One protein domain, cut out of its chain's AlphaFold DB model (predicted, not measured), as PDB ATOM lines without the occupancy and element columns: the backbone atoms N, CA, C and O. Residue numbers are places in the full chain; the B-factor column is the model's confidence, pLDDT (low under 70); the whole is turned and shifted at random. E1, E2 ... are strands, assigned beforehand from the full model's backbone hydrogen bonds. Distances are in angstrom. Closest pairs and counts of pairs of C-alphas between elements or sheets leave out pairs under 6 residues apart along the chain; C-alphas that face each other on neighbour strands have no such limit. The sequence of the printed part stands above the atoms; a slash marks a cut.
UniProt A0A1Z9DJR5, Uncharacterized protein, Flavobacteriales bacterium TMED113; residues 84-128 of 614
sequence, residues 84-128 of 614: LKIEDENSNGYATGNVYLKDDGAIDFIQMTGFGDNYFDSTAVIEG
ATOM      1  N   LEU A  84      14.719 -16.745 -25.289       82.94
ATOM      2  CA  LEU A  84      14.642 -15.747 -26.346       82.94
ATOM      3  C   LEU A  84      16.051 -15.458 -26.865       82.94
ATOM      4  O   LEU A  84      16.946 -15.141 -26.083       82.94
ATOM      5  N   LYS A  85      16.226 -15.530 -28.179       82.69
ATOM      6  CA  LYS A  85      17.436 -15.104 -28.869       82.69
ATOM      7  C   LYS A  85      17.105 -13.924 -29.768       82.69
ATOM      8  O   LYS A  85      16.155 -13.995 -30.543       82.69
ATOM      9  N   ILE A  86      17.877 -12.851 -29.647       82.25
ATOM     10  CA  ILE A  86      17.756 -11.659 -30.486       82.25
ATOM     11  C   ILE A  86      19.115 -11.431 -31.136       82.25
ATOM     12  O   ILE A  86      20.117 -11.313 -30.433       82.25
ATOM     13  N   GLU A  87      19.147 -11.391 -32.463       80.88
ATOM     14  CA  GLU A  87      20.371 -11.216 -33.242       80.88
ATOM     15  C   GLU A  87      20.248  -9.997 -34.150       80.88
ATOM     16  O   GLU A  87      19.261  -9.848 -34.869       80.88
ATOM     17  N   ASP A  88      21.267  -9.144 -34.117       78.06
ATOM     18  CA  ASP A  88      21.470  -8.041 -35.052       78.06
ATOM     19  C   ASP A  88      22.978  -7.763 -35.143       78.06
ATOM     20  O   ASP A  88      23.648  -7.625 -34.113       78.06
ATOM     21  N   GLU A  89      23.506  -7.713 -36.367       80.31
ATOM     22  CA  GLU A  89      24.941  -7.589 -36.656       80.31
ATOM     23  C   GLU A  89      25.551  -6.256 -36.199       80.31
ATOM     24  O   GLU A  89      26.759  -6.177 -35.974       80.31
ATOM     25  N   ASN A  90      24.731  -5.216 -36.042       74.75
ATOM     26  CA  ASN A  90      25.162  -3.874 -35.653       74.75
ATOM     27  C   ASN A  90      24.861  -3.559 -34.183       74.75
ATOM     28  O   ASN A  90      25.230  -2.487 -33.692       74.75
ATOM     29  N   SER A  91      24.205  -4.486 -33.481       76.62
ATOM     30  CA  SER A  91      23.796  -4.291 -32.098       76.62
ATOM     31  C   SER A  91      24.924  -4.438 -31.085       76.62
ATOM     32  O   SER A  91      25.960  -5.056 -31.326       76.62
ATOM     33  N   ASN A  92      24.691  -3.901 -29.889       75.50
ATOM     34  CA  ASN A  92      25.575  -4.103 -28.740       75.50
ATOM     35  C   ASN A  92      25.335  -5.433 -27.990       75.50
ATOM     36  O   ASN A  92      26.024  -5.706 -27.010       75.50
ATOM     37  N   GLY A  93      24.381  -6.263 -28.429       76.31
ATOM     38  CA  GLY A  93      24.135  -7.591 -27.858       76.31
ATOM     39  C   GLY A  93      23.444  -7.612 -26.487       76.31
ATOM     40  O   GLY A  93      23.291  -8.688 -25.914       76.31
ATOM     41  N   TYR A  94      23.024  -6.464 -25.939       75.38
ATOM     42  CA  TYR A  94      22.480  -6.381 -24.574       75.38
ATOM     43  C   TYR A  94      20.968  -6.633 -24.459       75.38
ATOM     44  O   TYR A  94      20.443  -6.704 -23.344       75.38
ATOM     45  N   ALA A  95      20.252  -6.793 -25.576       73.75
ATOM     46  CA  ALA A  95      18.825  -7.099 -25.535       73.75
ATOM     47  C   ALA A  95      18.582  -8.518 -24.988       73.75
ATOM     48  O   ALA A  95      19.009  -9.509 -25.576       73.75
ATOM     49  N   THR A  96      17.865  -8.620 -23.867       78.44
ATOM     50  CA  THR A  96      17.525  -9.891 -23.209       78.44
ATOM     51  C   THR A  96      16.071  -9.891 -22.749       78.44
ATOM     52  O   THR A  96      15.506  -8.837 -22.449       78.44
ATOM     53  N   GLY A  97      15.445 -11.066 -22.679       76.62
ATOM     54  CA  GLY A  97      14.063 -11.188 -22.225       76.62
ATOM     55  C   GLY A  97      13.684 -12.592 -21.770       76.62
ATOM     56  O   GLY A  97      14.253 -13.588 -22.218       76.62
ATOM     57  N   ASN A  98      12.690 -12.647 -20.890       77.69
ATOM     58  CA  ASN A  98      12.082 -13.862 -20.368       77.69
ATOM     59  C   ASN A  98      10.843 -14.246 -21.189       77.69
ATOM     60  O   ASN A  98      10.072 -13.384 -21.618       77.69
ATOM     61  N   VAL A  99      10.625 -15.550 -21.365       79.31
ATOM     62  CA  VAL A  99       9.493 -16.114 -22.115       79.31
ATOM     63  C   VAL A  99       8.504 -16.731 -21.131       79.31
ATOM     64  O   VAL A  99       8.874 -17.626 -20.373       79.31
ATOM     65  N   TYR A 100       7.250 -16.278 -21.156       78.06
ATOM     66  CA  TYR A 100       6.181 -16.813 -20.313       78.06
ATOM     67  C   TYR A 100       5.231 -17.675 -21.147       78.06
ATOM     68  O   TYR A 100       4.809 -17.282 -22.237       78.06
ATOM     69  N   LEU A 101       4.913 -18.866 -20.636       78.31
ATOM     70  CA  LEU A 101       4.027 -19.835 -21.281       78.31
ATOM     71  C   LEU A 101       2.667 -19.888 -20.579       78.31
ATOM     72  O   LEU A 101       2.578 -19.699 -19.368       78.31
ATOM     73  N   LYS A 102       1.627 -20.216 -21.343       77.25
ATOM     74  CA  LYS A 102       0.304 -20.599 -20.837       77.25
ATOM     75  C   LYS A 102       0.315 -22.035 -20.313       77.25
ATOM     76  O   LYS A 102       1.202 -22.824 -20.640       77.25
ATOM     77  N   ASP A 103      -0.743 -22.404 -19.592       74.62
ATOM     78  CA  ASP A 103      -0.961 -23.770 -19.089       74.62
ATOM     79  C   ASP A 103      -1.017 -24.837 -20.204       74.62
ATOM     80  O   ASP A 103      -0.768 -26.015 -19.952       74.62
ATOM     81  N   ASP A 104      -1.333 -24.439 -21.443       73.88
ATOM     82  CA  ASP A 104      -1.363 -25.312 -22.625       73.88
ATOM     83  C   ASP A 104      -0.012 -25.411 -23.364       73.88
ATOM     84  O   ASP A 104       0.098 -26.134 -24.357       73.88
ATOM     85  N   GLY A 105       1.024 -24.721 -22.875       71.06
ATOM     86  CA  GLY A 105       2.370 -24.709 -23.445       71.06
ATOM     87  C   GLY A 105       2.581 -23.718 -24.594       71.06
ATOM     88  O   GLY A 105       3.697 -23.642 -25.111       71.06
ATOM     89  N   ALA A 106       1.565 -22.946 -24.997       73.75
ATOM     90  CA  ALA A 106       1.745 -21.844 -25.942       73.75
ATOM     91  C   ALA A 106       2.449 -20.648 -25.277       73.75
ATOM     92  O   ALA A 106       2.353 -20.452 -24.066       73.75
ATOM     93  N   ILE A 107       3.124 -19.807 -26.071       76.69
ATOM     94  CA  ILE A 107       3.688 -18.544 -25.571       76.69
ATOM     95  C   ILE A 107       2.534 -17.610 -25.195       76.69
ATOM     96  O   ILE A 107       1.633 -17.375 -26.003       76.69
ATOM     97  N   ASP A 108       2.559 -17.093 -23.969       78.00
ATOM     98  CA  ASP A 108       1.623 -16.068 -23.513       78.00
ATOM     99  C   ASP A 108       2.139 -14.681 -23.885       78.00
ATOM    100  O   ASP A 108       1.559 -13.988 -24.720       78.00
ATOM    101  N   PHE A 109       3.290 -14.318 -23.322       74.44
ATOM    102  CA  PHE A 109       3.988 -13.077 -23.619       74.44
ATOM    103  C   PHE A 109       5.492 -13.218 -23.378       74.44
ATOM    104  O   PHE A 109       5.977 -14.151 -22.735       74.44
ATOM    105  N   ILE A 110       6.238 -12.253 -23.907       75.00
ATOM    106  CA  ILE A 110       7.676 -12.107 -23.700       75.00
ATOM    107  C   ILE A 110       7.889 -10.809 -22.931       75.00
ATOM    108  O   ILE A 110       7.369  -9.763 -23.320       75.00
ATOM    109  N   GLN A 111       8.649 -10.874 -21.843       78.31
ATOM    110  CA  GLN A 111       9.030  -9.707 -21.058       78.31
ATOM    111  C   GLN A 111      10.507  -9.409 -21.288       78.31
ATOM    112  O   GLN A 111      11.363 -10.208 -20.922       78.31
ATOM    113  N   MET A 112      10.817  -8.245 -21.849       78.25
ATOM    114  CA  MET A 112      12.201  -7.791 -21.971       78.25
ATOM    115  C   MET A 112      12.765  -7.431 -20.592       78.25
ATOM    116  O   MET A 112      12.132  -6.704 -19.829       78.25
ATOM    117  N   THR A 113      13.947  -7.951 -20.278       71.38
ATOM    118  CA  THR A 113      14.675  -7.756 -19.009       71.38
ATOM    119  C   THR A 113      15.904  -6.870 -19.175       71.38
ATOM    120  O   THR A 113      16.379  -6.292 -18.205       71.38
ATOM    121  N   GLY A 114      16.408  -6.749 -20.401       66.69
ATOM    122  CA  GLY A 114      17.475  -5.833 -20.774       66.69
ATOM    123  C   GLY A 114      17.213  -5.309 -22.176       66.69
ATOM    124  O   GLY A 114      16.776  -6.054 -23.054       66.69
ATOM    125  N   PHE A 115      17.451  -4.020 -22.377       69.94
ATOM    126  CA  PHE A 115      17.364  -3.391 -23.689       69.94
ATOM    127  C   PHE A 115      18.780  -3.174 -24.212       69.94
ATOM    128  O   PHE A 115      19.681  -2.848 -23.441       69.94
ATOM    129  N   GLY A 116      18.967  -3.369 -25.512       63.91
ATOM    130  CA  GLY A 116      20.218  -3.049 -26.182       63.91
ATOM    131  C   GLY A 116      20.007  -2.009 -27.281       63.91
ATOM    132  O   GLY A 116      18.874  -1.692 -27.644       63.91
ATOM    133  N   ASP A 117      21.111  -1.487 -27.800       62.88
ATOM    134  CA  ASP A 117      21.139  -0.436 -28.815       62.88
ATOM    135  C   ASP A 117      21.525  -1.013 -30.180       62.88
ATOM    136  O   ASP A 117      22.109  -2.096 -30.268       62.88
ATOM    137  N   ASN A 118      21.236  -0.249 -31.235       65.56
ATOM    138  CA  ASN A 118      21.578  -0.547 -32.630       65.56
ATOM    139  C   ASN A 118      20.952  -1.834 -33.205       65.56
ATOM    140  O   ASN A 118      21.540  -2.471 -34.071       65.56
ATOM    141  N   TYR A 119      19.752  -2.199 -32.745       65.88
ATOM    142  CA  TYR A 119      18.929  -3.258 -33.340       65.88
ATOM    143  C   TYR A 119      18.048  -2.654 -34.448       65.88
ATOM    144  O   TYR A 119      16.980  -2.110 -34.161       65.88
ATOM    145  N   PHE A 120      18.523  -2.688 -35.692       62.06
ATOM    146  CA  PHE A 120      17.880  -2.076 -36.864       62.06
ATOM    147  C   PHE A 120      17.270  -3.118 -37.809       62.06
ATOM    148  O   PHE A 120      16.138  -2.936 -38.246       62.06
ATOM    149  N   ASP A 121      17.972  -4.231 -38.029       70.94
ATOM    150  CA  ASP A 121      17.565  -5.373 -38.858       70.94
ATOM    151  C   ASP A 121      17.534  -6.644 -37.995       70.94
ATOM    152  O   ASP A 121      18.026  -7.716 -38.355       70.94
ATOM    153  N   SER A 122      16.983  -6.502 -36.789       73.50
ATOM    154  CA  SER A 122      17.028  -7.554 -35.786       73.50
ATOM    155  C   SER A 122      16.112  -8.721 -36.135       73.50
ATOM    156  O   SER A 122      14.970  -8.528 -36.558       73.50
ATOM    157  N   THR A 123      16.572  -9.932 -35.847       79.06
ATOM    158  CA  THR A 123      15.733 -11.132 -35.824       79.06
ATOM    159  C   THR A 123      15.544 -11.582 -34.382       79.06
ATOM    160  O   THR A 123      16.470 -11.524 -33.573       79.06
ATOM    161  N   ALA A 124      14.329 -12.003 -34.038       78.69
ATOM    162  CA  ALA A 124      14.029 -12.589 -32.740       78.69
ATOM    163  C   ALA A 124      13.507 -14.008 -32.951       78.69
ATOM    164  O   ALA A 124      12.611 -14.234 -33.763       78.69
ATOM    165  N   VAL A 125      14.065 -14.973 -32.227       81.31
ATOM    166  CA  VAL A 125      13.669 -16.381 -32.305       81.31
ATOM    167  C   VAL A 125      13.572 -16.950 -30.898       81.31
ATOM    168  O   VAL A 125      14.360 -16.620 -30.012       81.31
ATOM    169  N   ILE A 126      12.590 -17.819 -30.689       82.00
ATOM    170  CA  ILE A 126      12.500 -18.636 -29.483       82.00
ATOM    171  C   ILE A 126      13.214 -19.953 -29.758       82.00
ATOM    172  O   ILE A 126      12.814 -20.703 -30.647       82.00
ATOM    173  N   GLU A 127      14.268 -20.223 -28.997       80.88
ATOM    174  CA  GLU A 127      15.034 -21.465 -29.074       80.88
ATOM    175  C   GLU A 127      14.772 -22.338 -27.842       80.88
ATOM    176  O   GLU A 127      14.442 -21.832 -26.768       80.88
ATOM    177  N   GLY A 128      14.945 -23.652 -27.984       75.56
ATOM    178  CA  GLY A 128      14.817 -24.612 -26.890       75.56
ATOM    179  C   GLY A 128      13.391 -24.872 -26.404       75.56
ATOM    180  O   GLY A 128      12.396 -24.475 -27.006       75.56
TER     181      GLY A 128
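Overview. This is residues 84 to 128 of the 614 residues of an uncharacterized protein of Flavobacteriales bacterium TMED113 (UniProt A0A1Z9DJR5). A long two-stranded hairpin, E2 and E3, makes most of the length of this rod, and a second, shorter ribbon of two strands, E1 and E4, lies beside part of it. The turn of the hairpin, residues 102 to 106, is at one end of the rod, and the links of residues 88 to 95 and 115 to 122 are at the other. The printed part has 45 residues with no named helix and four named strands, E1, E2, E3 and E4 along the chain, in two antiparallel sheets, E2 - E3 and E1 - E4. Its class is all strand; it is only just loose, close to compact, with a radius of gyration of the C-alphas of 11.7 A and spans of 37 by 16 by 15 A.

Along the chain. E3, residues 107 to 114, is the longest strand at 19.4 A. E2, residues 96 to 101, measures 16.9 A and begins at C-alpha 96 (17.525, -9.891, -23.209). E1 is residues 84 to 87, 10.0 A long, with C-alpha 84 at (14.642, -15.747, -26.346). E4 is residues 123 to 127, 12.4 A long, and ends at C-alpha 127 (15.034, -21.465, -29.074).

Arrangement. E2 and E3 form a hairpin, antiparallel at 159 degrees between their directions, with N 98 and O 111 within hydrogen-bond range at 2.8 A. E1 and E4 are antiparallel at 147 degrees, with N 85 and O 125 within hydrogen-bond range at 2.8 A. Between the sheets, the closest C-alphas of E1 and E2 are those of Leu 84 and Gly 97, 6.2 A apart. E1 and E3 are only just apart, with their closest C-alphas at 8.3 A, and E2 and E4 are only just apart, also at 8.3 A. E3 and E4 are apart.

Size, cuts and confidence. The two C-alphas farthest apart are those of Asn 90 and Asp 103, at 36.8 A. The printed part has no cut. The link E2 to E3 is tight, and the links E1 to E2 and E3 to E4 are short. The mean pLDDT of the printed part is 75.3, and residues 114 to 120, of which 114 belongs to E3, are under 70.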